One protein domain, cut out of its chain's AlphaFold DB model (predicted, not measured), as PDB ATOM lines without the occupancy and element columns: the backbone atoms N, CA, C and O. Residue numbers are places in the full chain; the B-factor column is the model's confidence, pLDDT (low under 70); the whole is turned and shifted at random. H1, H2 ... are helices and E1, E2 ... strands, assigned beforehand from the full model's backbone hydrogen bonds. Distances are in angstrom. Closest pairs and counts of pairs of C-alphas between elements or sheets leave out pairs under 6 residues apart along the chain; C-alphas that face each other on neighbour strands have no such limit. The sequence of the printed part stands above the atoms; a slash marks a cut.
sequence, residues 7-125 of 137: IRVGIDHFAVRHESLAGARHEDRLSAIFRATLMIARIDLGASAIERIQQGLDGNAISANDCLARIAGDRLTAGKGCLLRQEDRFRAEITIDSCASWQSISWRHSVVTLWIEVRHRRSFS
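What this domain is: This is residues 7 to 125 of the 137 residues of an uncharacterized protein of Bradyrhizobium niftali (UniProt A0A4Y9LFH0). Look for a wide, open V: a small three-stranded sheet with H3 at its far end makes one arm, and the long, single helix H4 makes the other. H2 crosses part of H4 inside the V, and a small piece with E1 and H1 precedes it. The 119 printed residues hold four named helices and four named strands, in the order E1 H1 H2 E2 E3 H3 E4 H4; the sheet, E2 E3 E4, is antiparallel and the class is mixed, helices and strands. It is only just loose, close to extended, with a radius of gyration of the C-alphas of 20.0 A and spans of 68 by 33 by 18 A.

How they stand to each other: Start at the hairpin of E2, residues 50 to 53, and E3, residues 56 to 60, where N 51 and O 58 are 2.7 A apart, within hydrogen-bond range. E4, residues 78 to 83, is antiparallel to E3, with N 82 and O 57 at 2.8 A. H3, residues 64 to 72, only grazes the sheet with residues 66 to 70; the C-alphas of Asn 60 and Cys 67, its closest to E3, are 7.0 A apart. H4, residues 86 to 124, touches H2, residues 27 to 39, with residues 96 to 104 alone, closest at the C-alphas of Ser 31 and Ala 100, 4.9 A; the tilt is steep, 41 degrees, opposite ways. H1, residues 20 to 23, is close to H2 but not clearly touching: the C-alphas of Leu 21 and Leu 30 are 7.4 A apart. E1, residues 14 to 16, pairs with no named strand and is apart from H4. In H2, H3 and H4 every O i to N i+4 pair is within hydrogen-bond range; H1 is too short for one.

Where its parts are: Find C-alpha 14 at (190.505, 179.963, 186.668), where E1 begins. H2 is 18.1 A long, E3 and E4 are 13.4 A each, and H3 is 12.1 A. H4 runs 57.9 A from C-alpha 86 at (195.717, 212.543, 193.426) to C-alpha 124 at (169.587, 162.284, 181.508).

The domain as a whole: The two C-alphas farthest apart, those of Gly 73 and Ser 125, are 68.0 A apart. Residues 115 to 125, of which 115 to 124 belong to H4, stand free. The printed part has no cut and no long link. Its mean pLDDT is 72.9, and residues 7 to 13, 15 to 28 and 103 to 125 of this model are under 70.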
ATOM      1  N   ILE A   7     186.959 176.158 187.614       66.38
ATOM      2  CA  ILE A   7     185.901 177.144 187.386       66.38
ATOM      3  C   ILE A   7     186.522 178.487 187.006       66.38
ATOM      4  O   ILE A   7     187.549 178.882 187.554       66.38
ATOM      5  N   ARG A   8     185.900 179.205 186.069       68.81
ATOM      6  CA  ARG A   8     186.304 180.574 185.729       68.81
ATOM      7  C   ARG A   8     185.907 181.510 186.877       68.81
ATOM      8  O   ARG A   8     184.746 181.527 187.276       68.81
ATOM      9  N   VAL A   9     186.872 182.259 187.403       67.19
ATOM     10  CA  VAL A   9     186.702 183.214 188.513       67.19
ATOM     11  C   VAL A   9     186.774 184.666 188.031       67.19
ATOM     12  O   VAL A   9     186.145 185.531 188.629       67.19
ATOM     13  N   GLY A  10     187.480 184.936 186.927       64.38
ATOM     14  CA  GLY A  10     187.616 186.279 186.360       64.38
ATOM     15  C   GLY A  10     187.777 186.289 184.838       64.38
ATOM     16  O   GLY A  10     187.508 185.294 184.159       64.38
ATOM     17  N   ILE A  11     188.221 187.434 184.300       64.31
ATOM     18  CA  ILE A  11     188.432 187.645 182.854       64.31
ATOM     19  C   ILE A  11     189.394 186.590 182.292       64.31
ATOM     20  O   ILE A  11     189.102 185.966 181.268       64.31
ATOM     21  N   ASP A  12     190.484 186.334 183.007       68.94
ATOM     22  CA  ASP A  12     191.539 185.380 182.663       68.94
ATOM     23  C   ASP A  12     191.817 184.343 183.770       68.94
ATOM     24  O   ASP A  12     192.570 183.397 183.550       68.94
ATOM     25  N   HIS A  13     191.185 184.474 184.943       64.62
ATOM     26  CA  HIS A  13     191.486 183.636 186.100       64.62
ATOM     27  C   HIS A  13     190.579 182.403 186.201       64.62
ATOM     28  O   HIS A  13     189.349 182.511 186.153       64.62
ATOM     29  N   PHE A  14     191.185 181.233 186.412       70.12
ATOM     30  CA  PHE A  14     190.505 179.963 186.668       70.12
ATOM     31  C   PHE A  14     191.009 179.377 187.987       70.12
ATOM     32  O   PHE A  14     192.215 179.319 188.198       70.12
ATOM     33  N   ALA A  15     190.103 178.903 188.843       67.31
ATOM     34  CA  ALA A  15     190.446 178.284 190.123       67.31
ATOM     35  C   ALA A  15     189.862 176.873 190.233       67.31
ATOM     36  O   ALA A  15     188.804 176.572 189.676       67.31
ATOM     37  N   VAL A  16     190.529 176.003 190.986       68.44
ATOM     38  CA  VAL A  16     189.994 174.684 191.342       68.44
ATOM     39  C   VAL A  16     188.965 174.852 192.465       68.44
ATOM     40  O   VAL A  16     189.157 175.645 193.384       68.44
ATOM     41  N   ARG A  17     187.860 174.096 192.412       54.44
ATOM     42  CA  ARG A  17     186.674 174.217 193.294       54.44
ATOM     43  C   ARG A  17     186.931 174.263 194.812       54.44
ATOM     44  O   ARG A  17     186.030 174.671 195.538       54.44
ATOM     45  N   HIS A  18     188.091 173.813 195.285       53.25
ATOM     46  CA  HIS A  18     188.429 173.740 196.710       53.25
ATOM     47  C   HIS A  18     189.339 174.876 197.200       53.25
ATOM     48  O   HIS A  18     189.608 174.948 198.397       53.25
ATOM     49  N   GLU A  19     189.797 175.772 196.323       57.81
ATOM     50  CA  GLU A  19     190.567 176.936 196.761       57.81
ATOM     51  C   GLU A  19     189.679 178.012 197.402       57.81
ATOM     52  O   GLU A  19     188.505 178.166 197.069       57.81
ATOM     53  N   SER A  20     190.256 178.788 198.325       56.53
ATOM     54  CA  SER A  20     189.583 179.797 199.165       56.53
ATOM     55  C   SER A  20     188.703 180.793 198.382       56.53
ATOM     56  O   SER A  20     187.635 181.191 198.850       56.53
ATOM     57  N   LEU A  21     189.089 181.124 197.144       53.47
ATOM     58  CA  LEU A  21     188.315 181.982 196.236       53.47
ATOM     59  C   LEU A  21     187.013 181.323 195.747       53.47
ATOM     60  O   LEU A  21     186.014 182.012 195.566       53.47
ATOM     61  N   ALA A  22     186.979 179.997 195.593       53.16
ATOM     62  CA  ALA A  22     185.768 179.249 195.249       53.16
ATOM     63  C   ALA A  22     184.780 179.144 196.431       53.16
ATOM     64  O   ALA A  22     183.582 178.935 196.224       53.16
ATOM     65  N   GLY A  23     185.271 179.300 197.667       54.12
ATOM     66  CA  GLY A  23     184.479 179.261 198.902       54.12
ATOM     67  C   GLY A  23     183.849 180.599 199.305       54.12
ATOM     68  O   GLY A  23     182.938 180.619 200.138       54.12
ATOM     69  N   ALA A  24     184.283 181.717 198.718       56.78
ATOM     70  CA  ALA A  24     183.732 183.042 198.987       56.78
ATOM     71  C   ALA A  24     182.372 183.216 198.279       56.78
ATOM     72  O   ALA A  24     182.231 183.884 197.266       56.78
ATOM     73  N   ARG A  25     181.340 182.579 198.838       51.91
ATOM     74  CA  ARG A  25     179.963 182.522 198.311       51.91
ATOM     75  C   ARG A  25     179.205 183.858 198.278       51.91
ATOM     76  O   ARG A  25     178.097 183.890 197.754       51.91
ATOM     77  N   HIS A  26     179.762 184.924 198.852       58.75
ATOM     78  CA  HIS A  26     179.107 186.226 198.970       58.75
ATOM     79  C   HIS A  26     179.855 187.283 198.153       58.75
ATOM     80  O   HIS A  26     181.043 187.518 198.370       58.75
ATOM     81  N   GLU A  27     179.126 187.913 197.235       60.31
ATOM     82  CA  GLU A  27     179.555 188.976 196.312       60.31
ATOM     83  C   GLU A  27     180.344 190.100 196.995       60.31
ATOM     84  O   GLU A  27     181.408 190.497 196.511       60.31
ATOM     85  N   ASP A  28     179.893 190.526 198.175       65.25
ATOM     86  CA  ASP A  28     180.561 191.571 198.953       65.25
ATOM     87  C   ASP A  28     181.956 191.134 199.416       65.25
ATOM     88  O   ASP A  28     182.903 191.919 199.430       65.25
ATOM     89  N   ARG A  29     182.112 189.847 199.748       70.56
ATOM     90  CA  ARG A  29     183.367 189.296 200.266       70.56
ATOM     91  C   ARG A  29     184.395 189.090 199.160       70.56
ATOM     92  O   ARG A  29     185.566 189.375 199.382       70.56
ATOM     93  N   LEU A  30     183.977 188.631 197.981       71.44
ATOM     94  CA  LEU A  30     184.870 188.500 196.823       71.44
ATOM     95  C   LEU A  30     185.364 189.864 196.341       71.44
ATOM     96  O   LEU A  30     186.565 190.050 196.153       71.44
ATOM     97  N   SER A  31     184.451 190.828 196.225       75.44
ATOM     98  CA  SER A  31     184.782 192.190 195.805       75.44
ATOM     99  C   SER A  31     185.728 192.867 196.802       75.44
ATOM    100  O   SER A  31     186.690 193.521 196.396       75.44
ATOM    101  N   ALA A  32     185.513 192.658 198.107       77.81
ATOM    102  CA  ALA A  32     186.399 193.158 199.156       77.81
ATOM    103  C   ALA A  32     187.787 192.496 199.132       77.81
ATOM    104  O   ALA A  32     188.790 193.199 199.243       77.81
ATOM    105  N   ILE A  33     187.869 191.170 198.951       77.69
ATOM    106  CA  ILE A  33     189.151 190.451 198.852       77.69
ATOM    107  C   ILE A  33     189.932 190.934 197.629       77.69
ATOM    108  O   ILE A  33     191.108 191.270 197.749       77.69
ATOM    109  N   PHE A  34     189.281 191.025 196.470       75.38
ATOM    110  CA  PHE A  34     189.941 191.457 195.243       75.38
ATOM    111  C   PHE A  34     190.450 192.897 195.355       75.38
ATOM    112  O   PHE A  34     191.630 193.166 195.110       75.38
ATOM    113  N   ARG A  35     189.598 193.812 195.835       79.44
ATOM    114  CA  ARG A  35     189.985 195.196 196.128       79.44
ATOM    115  C   ARG A  35     191.191 195.241 197.066       79.44
ATOM    116  O   ARG A  35     192.171 195.904 196.748       79.44
ATOM    117  N   ALA A  36     191.167 194.492 198.170       79.00
ATOM    118  CA  ALA A  36     192.282 194.437 199.111       79.00
ATOM    119  C   ALA A  36     193.584 193.981 198.431       79.00
ATOM    120  O   ALA A  36     194.609 194.639 198.583       79.00
ATOM    121  N   THR A  37     193.544 192.925 197.611       75.81
ATOM    122  CA  THR A  37     194.739 192.430 196.898       75.81
ATOM    123  C   THR A  37     195.304 193.409 195.868       75.81
ATOM    124  O   THR A  37     196.509 193.401 195.622       75.81
ATOM    125  N   LEU A  38     194.469 194.272 195.285       77.38
ATOM    126  CA  LEU A  38     194.923 195.335 194.386       77.38
ATOM    127  C   LEU A  38     195.417 196.573 195.142       77.38
ATOM    128  O   LEU A  38     196.245 197.318 194.618       77.38
ATOM    129  N   MET A  39     194.917 196.807 196.359       75.50
ATOM    130  CA  MET A  39     195.228 197.990 197.163       75.50
ATOM    131  C   MET A  39     196.497 197.866 198.010       75.50
ATOM    132  O   MET A  39     197.069 198.897 198.364       75.50
ATOM    133  N   ILE A  40     196.957 196.650 198.308       77.31
ATOM    134  CA  ILE A  40     198.221 196.443 199.025       77.31
ATOM    135  C   ILE A  40     199.429 196.863 198.184       77.31
ATOM    136  O   ILE A  40     199.428 196.754 196.956       77.31
ATOM    137  N   ALA A  41     200.478 197.330 198.864       77.62
ATOM    138  CA  ALA A  41     201.777 197.492 198.233       77.62
ATOM    139  C   ALA A  41     202.297 196.120 197.781       77.62
ATOM    140  O   ALA A  41     202.166 195.130 198.505       77.62
ATOM    141  N   ARG A  42     202.866 196.067 196.579       77.50
ATOM    142  CA  ARG A  42     203.399 194.855 195.961       77.50
ATOM    143  C   ARG A  42     204.855 195.087 195.610       77.50
ATOM    144  O   ARG A  42     205.152 196.041 194.900       77.50
ATOM    145  N   ILE A  43     205.710 194.205 196.106       78.62
ATOM    146  CA  ILE A  43     207.125 194.139 195.759       78.62
ATOM    147  C   ILE A  43     207.270 192.895 194.895       78.62
ATOM    148  O   ILE A  43     207.094 191.774 195.375       78.62
ATOM    149  N   ASP A  44     207.515 193.111 193.612       76.25
ATOM    150  CA  ASP A  44     207.659 192.072 192.608       76.25
ATOM    151  C   ASP A  44     209.144 192.025 192.197       76.25
ATOM    152  O   ASP A  44     209.765 193.048 191.918       76.25
ATOM    153  N   LEU A  45     209.744 190.831 192.190       80.19
ATOM    154  CA  LEU A  45     211.185 190.660 191.987       80.19
ATOM    155  C   LEU A  45     211.524 190.267 190.546       80.19
ATOM    156  O   LEU A  45     210.815 189.490 189.910       80.19
ATOM    157  N   GLY A  46     212.676 190.743 190.070       80.62
ATOM    158  CA  GLY A  46     213.239 190.377 188.770       80.62
ATOM    159  C   GLY A  46     213.139 191.478 187.717       80.62
ATOM    160  O   GLY A  46     212.602 192.563 187.946       80.62
ATOM    161  N   ALA A  47     213.721 191.208 186.550       80.94
ATOM    162  CA  ALA A  47     213.707 192.138 185.426       80.94
ATOM    163  C   ALA A  47     212.273 192.424 184.961       80.94
ATOM    164  O   ALA A  47     211.439 191.522 184.928       80.94
ATOM    165  N   SER A  48     211.999 193.676 184.590       83.81
ATOM    166  CA  SER A  48     210.662 194.166 184.206       83.81
ATOM    167  C   SER A  48     209.565 194.056 185.275       83.81
ATOM    168  O   SER A  48     208.411 194.358 184.972       83.81
ATOM    169  N   ALA A  49     209.879 193.644 186.506       85.56
ATOM    170  CA  ALA A  49     208.893 193.644 187.576       85.56
ATOM    171  C   ALA A  49     208.441 195.079 187.879       85.56
ATOM    172  O   ALA A  49     209.257 196.004 187.882       85.56
ATOM    173  N   ILE A  50     207.136 195.255 188.089       83.94
ATOM    174  CA  ILE A  50     206.530 196.544 188.415       83.94
ATOM    175  C   ILE A  50     205.957 196.434 189.814       83.94
ATOM    176  O   ILE A  50     204.980 195.729 190.050       83.94
ATOM    177  N   GLU A  51     206.558 197.177 190.720       84.75
ATOM    178  CA  GLU A  51     206.147 197.286 192.101       84.75
ATOM    179  C   GLU A  51     205.091 198.379 192.249       84.75
ATOM    180  O   GLU A  51     205.144 199.435 191.606       84.75
ATOM    181  N   ARG A  52     204.131 198.144 193.144       82.44
ATOM    182  CA  ARG A  52     203.179 199.167 193.583       82.44
ATOM    183  C   ARG A  52     203.535 199.569 194.999       82.44
ATOM    184  O   ARG A  52     203.412 198.766 195.919       82.44
ATOM    185  N   ILE A  53     203.914 200.823 195.186       82.00
ATOM    186  CA  ILE A  53     204.219 201.414 196.490       82.00
ATOM    187  C   ILE A  53     203.217 202.530 196.801       82.00
ATOM    188  O   ILE A  53     202.507 203.009 195.920       82.00
ATOM    189  N   GLN A  54     203.140 202.974 198.060       78.31
ATOM    190  CA  GLN A  54     202.135 203.971 198.470       78.31
ATOM    191  C   GLN A  54     202.179 205.264 197.637       78.31
ATOM    192  O   GLN A  54     201.145 205.888 197.404       78.31
ATOM    193  N   GLN A  55     203.369 205.671 197.187       81.06
ATOM    194  CA  GLN A  55     203.565 206.919 196.447       81.06
ATOM    195  C   GLN A  55     203.446 206.765 194.924       81.06
ATOM    196  O   GLN A  55     203.332 207.772 194.218       81.06
ATOM    197  N   GLY A  56     203.461 205.538 194.397       84.44
ATOM    198  CA  GLY A  56     203.554 205.342 192.960       84.44
ATOM    199  C   GLY A  56     203.827 203.915 192.505       84.44
ATOM    200  O   GLY A  56     203.639 202.950 193.241       84.44
ATOM    201  N   LEU A  57     204.264 203.807 191.259       85.81
ATOM    202  CA  LEU A  57     204.744 202.570 190.656       85.81
ATOM    203  C   LEU A  57     206.253 202.683 190.463       85.81
ATOM    204  O   LEU A  57     206.726 203.740 190.042       85.81
ATOM    205  N   ASP A  58     206.988 201.612 190.726       87.88
ATOM    206  CA  ASP A  58     208.412 201.532 190.397       87.88
ATOM    207  C   ASP A  58     208.684 200.284 189.566       87.88
ATOM    208  O   ASP A  58     208.210 199.199 189.884       87.88
ATOM    209  N   GLY A  59     209.377 200.447 188.446       88.81
ATOM    210  CA  GLY A  59     209.673 199.372 187.513       88.81
ATOM    211  C   GLY A  59     211.151 199.035 187.538       88.81
ATOM    212  O   GLY A  59     211.988 199.911 187.305       88.81
ATOM    213  N   ASN A  60     211.480 197.762 187.734       88.38
ATOM    214  CA  ASN A  60     212.837 197.261 187.563       88.38
ATOM    215  C   ASN A  60     213.318 197.439 186.117       88.38
ATOM    216  O   ASN A  60     212.529 197.557 185.176       88.38
ATOM    217  N   ALA A  61     214.640 197.448 185.930       87.19
ATOM    218  CA  ALA A  61     215.254 197.472 184.611       87.19
ATOM    219  C   ALA A  61     214.643 196.382 183.713       87.19
ATOM    220  O   ALA A  61     214.495 195.227 184.124       87.19
ATOM    221  N   ILE A  62     214.267 196.771 182.490       85.88
ATOM    222  CA  ILE A  62     213.570 195.882 181.550       85.88
ATOM    223  C   ILE A  62     214.494 194.730 181.134       85.88
ATOM    224  O   ILE A  62     214.094 193.568 181.119       85.88
ATOM    225  N   SER A  63     215.752 195.061 180.830       90.38
ATOM    226  CA  SER A  63     216.786 194.094 180.475       90.38
ATOM    227  C   SER A  63     217.214 193.282 181.695       90.38
ATOM    228  O   SER A  63     217.609 193.838 182.723       90.38
ATOM    229  N   ALA A  64     217.210 191.956 181.553       87.38
ATOM    230  CA  ALA A  64     217.753 191.054 182.563       87.38
ATOM    231  C   ALA A  64     219.235 191.328 182.843       87.38
ATOM    232  O   ALA A  64     219.653 191.271 183.995       87.38
ATOM    233  N   ASN A  65     220.008 191.690 181.815       90.31
ATOM    234  CA  ASN A  65     221.425 192.003 181.974       90.31
ATOM    235  C   ASN A  65     221.623 193.274 182.816       90.31
ATOM    236  O   ASN A  65     222.410 193.279 183.755       90.31
ATOM    237  N   ASP A  66     220.831 194.319 182.562       86.94
ATOM    238  CA  ASP A  66     220.906 195.568 183.332       86.94
ATOM    239  C   ASP A  66     220.449 195.370 184.780       86.94
ATOM    240  O   ASP A  66     221.021 195.946 185.706       86.94
ATOM    241  N   CYS A  67     219.425 194.540 184.983       85.25
ATOM    242  CA  CYS A  67     218.947 194.157 186.306       85.25
ATOM    243  C   CYS A  67     220.047 193.420 187.090       85.25
ATOM    244  O   CYS A  67     220.383 193.818 188.205       85.25
ATOM    245  N   LEU A  68     220.682 192.415 186.478       89.69
ATOM    246  CA  LEU A  68     221.782 191.658 187.086       89.69
ATOM    247  C   LEU A  68     223.013 192.527 187.353       89.69
ATOM    248  O   LEU A  68     223.598 192.427 188.427       89.69
ATOM    249  N   ALA A  69     223.382 193.414 186.428       90.69
ATOM    250  CA  ALA A  69     224.498 194.336 186.610       90.69
ATOM    251  C   ALA A  69     224.266 195.304 187.783       90.69
ATOM    252  O   ALA A  69     225.202 195.636 188.509       90.69
ATOM    253  N   ARG A  70     223.019 195.742 188.003       89.75
ATOM    254  CA  ARG A  70     222.645 196.572 189.159       89.75
ATOM    255  C   ARG A  70     222.721 195.794 190.467       89.75
ATOM    256  O   ARG A  70     223.313 196.308 191.411       89.75
ATOM    257  N   ILE A  71     222.202 194.564 190.494       89.00
ATOM    258  CA  ILE A  71     222.301 193.672 191.661       89.00
ATOM    259  C   ILE A  71     223.771 193.422 192.011       89.00
ATOM    260  O   ILE A  71     224.161 193.592 193.158       89.00
ATOM    261  N   ALA A  72     224.600 193.088 191.018       91.81
ATOM    262  CA  ALA A  72     226.026 192.829 191.210       91.81
ATOM    263  C   ALA A  72     226.816 194.056 191.700       91.81
ATOM    264  O   ALA A  72     227.920 193.907 192.215       91.81
ATOM    265  N   GLY A  73     226.273 195.262 191.522       91.94
ATOM    266  CA  GLY A  73     226.855 196.512 192.001       91.94
ATOM    267  C   GLY A  73     226.227 197.056 193.287       91.94
ATOM    268  O   GLY A  73     226.431 198.239 193.559       91.94
ATOM    269  N   ASP A  74     225.430 196.262 194.014       88.38
ATOM    270  CA  ASP A  74     224.673 196.664 195.216       88.38
ATOM    271  C   ASP A  74     223.758 197.884 194.993       88.38
ATOM    272  O   ASP A  74     223.589 198.756 195.850       88.38
ATOM    273  N   ARG A  75     223.152 197.974 193.802       86.62
ATOM    274  CA  ARG A  75     222.222 199.047 193.424       86.62
ATOM    275  C   ARG A  75     220.799 198.523 193.305       86.62
ATOM    276  O   ARG A  75     220.565 197.394 192.888       86.62
ATOM    277  N   LEU A  76     219.836 199.408 193.567       84.06
ATOM    278  CA  LEU A  76     218.429 199.140 193.280       84.06
ATOM    279  C   LEU A  76     218.228 198.827 191.790       84.06
ATOM    280  O   LEU A  76     218.737 199.513 190.892       84.06
ATOM    281  N   THR A  77     217.431 197.795 191.531       85.19
ATOM    282  CA  THR A  77     217.053 197.359 190.184       85.19
ATOM    283  C   THR A  77     216.102 198.336 189.494       85.19
ATOM    284  O   THR A  77     215.970 198.265 188.274       85.19
ATOM    285  N   ALA A  78     215.518 199.280 190.243       82.56
ATOM    286  CA  ALA A  78     214.615 200.332 189.780       82.56
ATOM    287  C   ALA A  78     215.168 201.097 188.563       82.56
ATOM    288  O   ALA A  78     216.158 201.834 188.638       82.56
ATOM    289  N   GLY A  79     214.537 200.892 187.411       80.69
ATOM    290  CA  GLY A  79     214.850 201.538 186.141       80.69
ATOM    291  C   GLY A  79     213.981 202.765 185.865       80.69
ATOM    292  O   GLY A  79     214.497 203.765 185.363       80.69
ATOM    293  N   LYS A  80     212.680 202.712 186.184       84.00
ATOM    294  CA  LYS A  80     211.744 203.824 185.958       84.00
ATOM    295  C   LYS A  80     210.609 203.824 186.980       84.00
ATOM    296  O   LYS A  80     209.817 202.889 187.014       84.00
ATOM    297  N   GLY A  81     210.471 204.938 187.695       85.19
ATOM    298  CA  GLY A  81     209.348 205.198 188.592       85.19
ATOM    299  C   GLY A  81     208.294 206.139 188.000       85.19
ATOM    300  O   GLY A  81     208.579 206.959 187.121       85.19
ATOM    301  N   CYS A  82     207.070 206.042 188.510       86.94
ATOM    302  CA  CYS A  82     205.959 206.946 188.233       86.94
ATOM    303  C   CYS A  82     205.263 207.324 189.546       86.94
ATOM    304  O   CYS A  82     204.690 206.470 190.222       86.94
ATOM    305  N   LEU A  83     205.299 208.610 189.904       90.62
ATOM    306  CA  LEU A  83     204.560 209.130 191.052       90.62
ATOM    307  C   LEU A  83     203.085 209.295 190.693       90.62
ATOM    308  O   LEU A  83     202.758 209.975 189.719       90.62
ATOM    309  N   LEU A  84     202.202 208.728 191.513       87.38
ATOM    310  CA  LEU A  84     200.762 208.846 191.311       87.38
ATOM    311  C   LEU A  84     200.247 210.136 191.950       87.38
ATOM    312  O   LEU A  84     200.264 210.301 193.183       87.38
ATOM    313  N   ARG A  85     199.746 211.047 191.111       91.50
ATOM    314  CA  ARG A  85     199.031 212.240 191.572       91.50
ATOM    315  C   ARG A  85     197.668 211.846 192.128       91.50
ATOM    316  O   ARG A  85     197.198 210.724 191.955       91.50
ATOM    317  N   GLN A  86     197.025 212.782 192.816       90.56
ATOM    318  CA  GLN A  86     195.717 212.543 193.426       90.56
ATOM    319  C   GLN A  86     194.671 212.083 192.397       90.56
ATOM    320  O   GLN A  86     193.952 211.124 192.658       90.56
ATOM    321  N   GLU A  87     194.661 212.695 191.210       91.62
ATOM    322  CA  GLU A  87     193.797 212.291 190.095       91.62
ATOM    323  C   GLU A  87     194.086 210.859 189.619       91.62
ATOM    324  O   GLU A  87     193.163 210.077 189.401       91.62
ATOM    325  N   ASP A  88     195.361 210.468 189.517       89.06
ATOM    326  CA  ASP A  88     195.736 209.114 189.092       89.06
ATOM    327  C   ASP A  88     195.268 208.064 190.107       89.06
ATOM    328  O   ASP A  88     194.801 206.989 189.731       89.06
ATOM    329  N   ARG A  89     195.341 208.385 191.407       85.25
ATOM    330  CA  ARG A  89     194.839 207.512 192.480       85.25
ATOM    331  C   ARG A  89     193.323 207.375 192.427       85.25
ATOM    332  O   ARG A  89     192.827 206.262 192.560       85.25
ATOM    333  N   PHE A  90     192.614 208.474 192.189       88.62
ATOM    334  CA  PHE A  90     191.160 208.463 192.046       88.62
ATOM    335  C   PHE A  90     190.717 207.614 190.845       88.62
ATOM    336  O   PHE A  90     189.850 206.751 190.962       88.62
ATOM    337  N   ARG A  91     191.383 207.767 189.694       87.81
ATOM    338  CA  ARG A  91     191.134 206.926 188.510       87.81
ATOM    339  C   ARG A  91     191.462 205.456 188.753       87.81
ATOM    340  O   ARG A  91     190.734 204.579 188.279       87.81
ATOM    341  N   ALA A  92     192.539 205.179 189.485       85.62
ATOM    342  CA  ALA A  92     192.891 203.821 189.877       85.62
ATOM    343  C   ALA A  92     191.804 203.202 190.767       85.62
ATOM    344  O   ALA A  92     191.428 202.059 190.537       85.62
ATOM    345  N   GLU A  93     191.251 203.953 191.721       86.81
ATOM    346  CA  GLU A  93     190.158 203.494 192.586       86.81
ATOM    347  C   GLU A  93     188.894 203.154 191.784       86.81
ATOM    348  O   GLU A  93     188.375 202.048 191.911       86.81
ATOM    349  N   ILE A  94     188.471 204.021 190.856       87.94
ATOM    350  CA  ILE A  94     187.330 203.737 189.962       87.94
ATOM    351  C   ILE A  94     187.567 202.466 189.137       87.94
ATOM    352  O   ILE A  94     186.656 201.655 188.938       87.94
ATOM    353  N   THR A  95     188.795 202.283 188.646       85.00
ATOM    354  CA  THR A  95     189.172 201.106 187.853       85.00
ATOM    355  C   THR A  95     189.133 199.834 188.699       85.00
ATOM    356  O   THR A  95     188.597 198.819 188.251       85.00
ATOM    357  N   ILE A  96     189.659 199.884 189.926       83.25
ATOM    358  CA  ILE A  96     189.645 198.769 190.883       83.25
ATOM    359  C   ILE A  96     188.202 198.390 191.235       83.25
ATOM    360  O   ILE A  96     187.859 197.208 191.177       83.25
ATOM    361  N   ASP A  97     187.349 199.371 191.526       81.25
ATOM    362  CA  ASP A  97     185.938 199.161 191.868       81.25
ATOM    363  C   ASP A  97     185.164 198.541 190.715       81.25
ATOM    364  O   ASP A  97     184.428 197.566 190.898       81.25
ATOM    365  N   SER A  98     185.391 199.057 189.508       80.00
ATOM    366  CA  SER A  98     184.818 198.489 188.294       80.00
ATOM    367  C   SER A  98     185.270 197.038 188.129       80.00
ATOM    368  O   SER A  98     184.436 196.148 187.995       80.00
ATOM    369  N   CYS A  99     186.572 196.761 188.207       76.19
ATOM    370  CA  CYS A  99     187.116 195.417 188.004       76.19
ATOM    371  C   CYS A  99     186.604 194.410 189.053       76.19
ATOM    372  O   CYS A  99     186.215 193.297 188.697       76.19
ATOM    373  N   ALA A 100     186.508 194.821 190.323       75.25
ATOM    374  CA  ALA A 100     185.920 194.014 191.394       75.25
ATOM    375  C   ALA A 100     184.442 193.680 191.117       75.25
ATOM    376  O   ALA A 100     184.032 192.522 191.225       75.25
ATOM    377  N   SER A 101     183.658 194.673 190.687       74.38
ATOM    378  CA  SER A 101     182.248 194.493 190.315       74.38
ATOM    379  C   SER A 101     182.081 193.543 189.121       74.38
ATOM    380  O   SER A 101     181.295 192.593 189.170       74.38
ATOM    381  N   TRP A 102     182.886 193.720 188.068       72.25
ATOM    382  CA  TRP A 102     182.880 192.850 186.888       72.25
ATOM    383  C   TRP A 102     183.218 191.394 187.225       72.25
ATOM    384  O   TRP A 102     182.593 190.477 186.681       72.25
ATOM    385  N   GLN A 103     184.160 191.155 188.139       67.69
ATOM    386  CA  GLN A 103     184.473 189.801 188.598       67.69
ATOM    387  C   GLN A 103     183.311 189.163 189.356       67.69
ATOM    388  O   GLN A 103     182.989 188.003 189.094       67.69
ATOM    389  N   SER A 104     182.616 189.921 190.209       68.19
ATOM    390  CA  SER A 104     181.412 189.416 190.875       68.19
ATOM    391  C   SER A 104     180.323 189.004 189.871       68.19
ATOM    392  O   SER A 104     179.769 187.900 189.944       68.19
ATOM    393  N   ILE A 105     180.057 189.846 188.866       66.44
ATOM    394  CA  ILE A 105     179.059 189.570 187.817       66.44
ATOM    395  C   ILE A 105     179.454 188.348 186.971       66.44
ATOM    396  O   ILE A 105     178.606 187.502 186.660       66.44
ATOM    397  N   SER A 106     180.733 188.227 186.607       65.44
ATOM    398  CA  SER A 106     181.263 187.074 185.867       65.44
ATOM    399  C   SER A 106     181.085 185.767 186.647       65.44
ATOM    400  O   SER A 106     180.711 184.733 186.077       65.44
ATOM    401  N   TRP A 107     181.269 185.818 187.966       62.47
ATOM    402  CA  TRP A 107     181.080 184.674 188.849       62.47
ATOM    403  C   TRP A 107     179.613 184.231 188.916       62.47
ATOM    404  O   TRP A 107     179.324 183.039 188.789       62.47
ATOM    405  N   ARG A 108     178.670 185.182 189.015       58.09
ATOM    406  CA  ARG A 108     177.217 184.910 188.974       58.09
ATOM    407  C   ARG A 108     176.827 184.142 187.710       58.09
ATOM    408  O   ARG A 108     176.138 183.128 187.804       58.09
ATOM    409  N   HIS A 109     177.305 184.577 186.542       57.97
ATOM    410  CA  HIS A 109     177.045 183.868 185.287       57.97
ATOM    411  C   HIS A 109     177.663 182.469 185.277       57.97
ATOM    412  O   HIS A 109     176.971 181.504 184.965       57.97
ATOM    413  N   SER A 110     178.923 182.335 185.695       56.44
ATOM    414  CA  SER A 110     179.617 181.041 185.709       56.44
ATOM    415  C   SER A 110     178.933 180.021 186.630       56.44
ATOM    416  O   SER A 110     178.797 178.854 186.263       56.44
ATOM    417  N   VAL A 111     178.431 180.450 187.794       54.34
ATOM    418  CA  VAL A 111     177.672 179.586 188.716       54.34
ATOM    419  C   VAL A 111     176.307 179.205 188.147       54.34
ATOM    420  O   VAL A 111     175.921 178.042 188.266       54.34
ATOM    421  N   VAL A 112     175.588 180.136 187.511       52.16
ATOM    422  CA  VAL A 112     174.279 179.861 186.889       52.16
ATOM    423  C   VAL A 112     174.416 178.869 185.732       52.16
ATOM    424  O   VAL A 112     173.664 177.894 185.681       52.16
ATOM    425  N   THR A 113     175.403 179.046 184.852       46.62
ATOM    426  CA  THR A 113     175.673 178.112 183.746       46.62
ATOM    427  C   THR A 113     176.022 176.719 184.273       46.62
ATOM    428  O   THR A 113     175.444 175.729 183.824       46.62
ATOM    429  N   LEU A 114     176.873 176.632 185.302       46.84
ATOM    430  CA  LEU A 114     177.232 175.363 185.942       46.84
ATOM    431  C   LEU A 114     176.018 174.680 186.604       46.84
ATOM    432  O   LEU A 114     175.908 173.454 186.589       46.84
ATOM    433  N   TRP A 115     175.087 175.454 187.169       39.00
ATOM    434  CA  TRP A 115     173.849 174.936 187.762       39.00
ATOM    435  C   TRP A 115     172.890 174.365 186.711       39.00
ATOM    436  O   TRP A 115     172.317 173.291 186.916       39.00
ATOM    437  N   ILE A 116     172.735 175.051 185.576       44.34
ATOM    438  CA  ILE A 116     171.914 174.591 184.443       44.34
ATOM    439  C   ILE A 116     172.490 173.293 183.863       44.34
ATOM    440  O   ILE A 116     171.748 172.340 183.609       44.34
ATOM    441  N   GLU A 117     173.812 173.206 183.734       39.12
ATOM    442  CA  GLU A 117     174.491 172.034 183.181       39.12
ATOM    443  C   GLU A 117     174.428 170.808 184.113       39.12
ATOM    444  O   GLU A 117     174.145 169.690 183.669       39.12
ATOM    445  N   VAL A 118     174.566 171.006 185.431       51.34
ATOM    446  CA  VAL A 118     174.356 169.941 186.431       51.34
ATOM    447  C   VAL A 118     172.900 169.455 186.440       51.34
ATOM    448  O   VAL A 118     172.656 168.252 186.582       51.34
ATOM    449  N   ARG A 119     171.921 170.348 186.243       41.78
ATOM    450  CA  ARG A 119     170.500 169.970 186.148       41.78
ATOM    451  C   ARG A 119     170.216 169.143 184.890       41.78
ATOM    452  O   ARG A 119     169.509 168.140 184.983       41.78
ATOM    453  N   HIS A 120     170.814 169.492 183.751       43.75
ATOM    454  CA  HIS A 120     170.677 168.718 182.513       43.75
ATOM    455  C   HIS A 120     171.308 167.321 182.606       43.75
ATOM    456  O   HIS A 120     170.696 166.352 182.148       43.75
ATOM    457  N   ARG A 121     172.469 167.174 183.264       43.72
ATOM    458  CA  ARG A 121     173.072 165.847 183.498       43.72
ATOM    459  C   ARG A 121     172.241 164.962 184.431       43.72
ATOM    460  O   ARG A 121     172.190 163.755 184.215       43.72
ATOM    461  N   ARG A 122     171.550 165.533 185.427       38.75
ATOM    462  CA  ARG A 122     170.641 164.765 186.302       38.75
ATOM    463  C   ARG A 122     169.359 164.313 185.595       38.75
ATOM    464  O   ARG A 122     168.883 163.221 185.882       38.75
ATOM    465  N   SER A 123     168.828 165.087 184.647       39.62
ATOM    466  CA  SER A 123     167.652 164.657 183.867       39.62
ATOM    467  C   SER A 123     167.952 163.530 182.869       39.62
ATOM    468  O   SER A 123     167.042 162.790 182.505       39.62
ATOM    469  N   PHE A 124     169.208 163.355 182.439       35.22
ATOM    470  CA  PHE A 124     169.587 162.284 181.508       35.22
ATOM    471  C   PHE A 124     169.813 160.919 182.178       35.22
ATOM    472  O   PHE A 124     169.693 159.898 181.505       35.22
ATOM    473  N   SER A 125     170.081 160.861 183.490       42.34
ATOM    474  CA  SER A 125     170.338 159.591 184.192       42.34
ATOM    475  C   SER A 125     169.073 158.846 184.644       42.34
ATOM    476  O   SER A 125     169.193 157.857 185.360       42.34
TER     477      SER A 125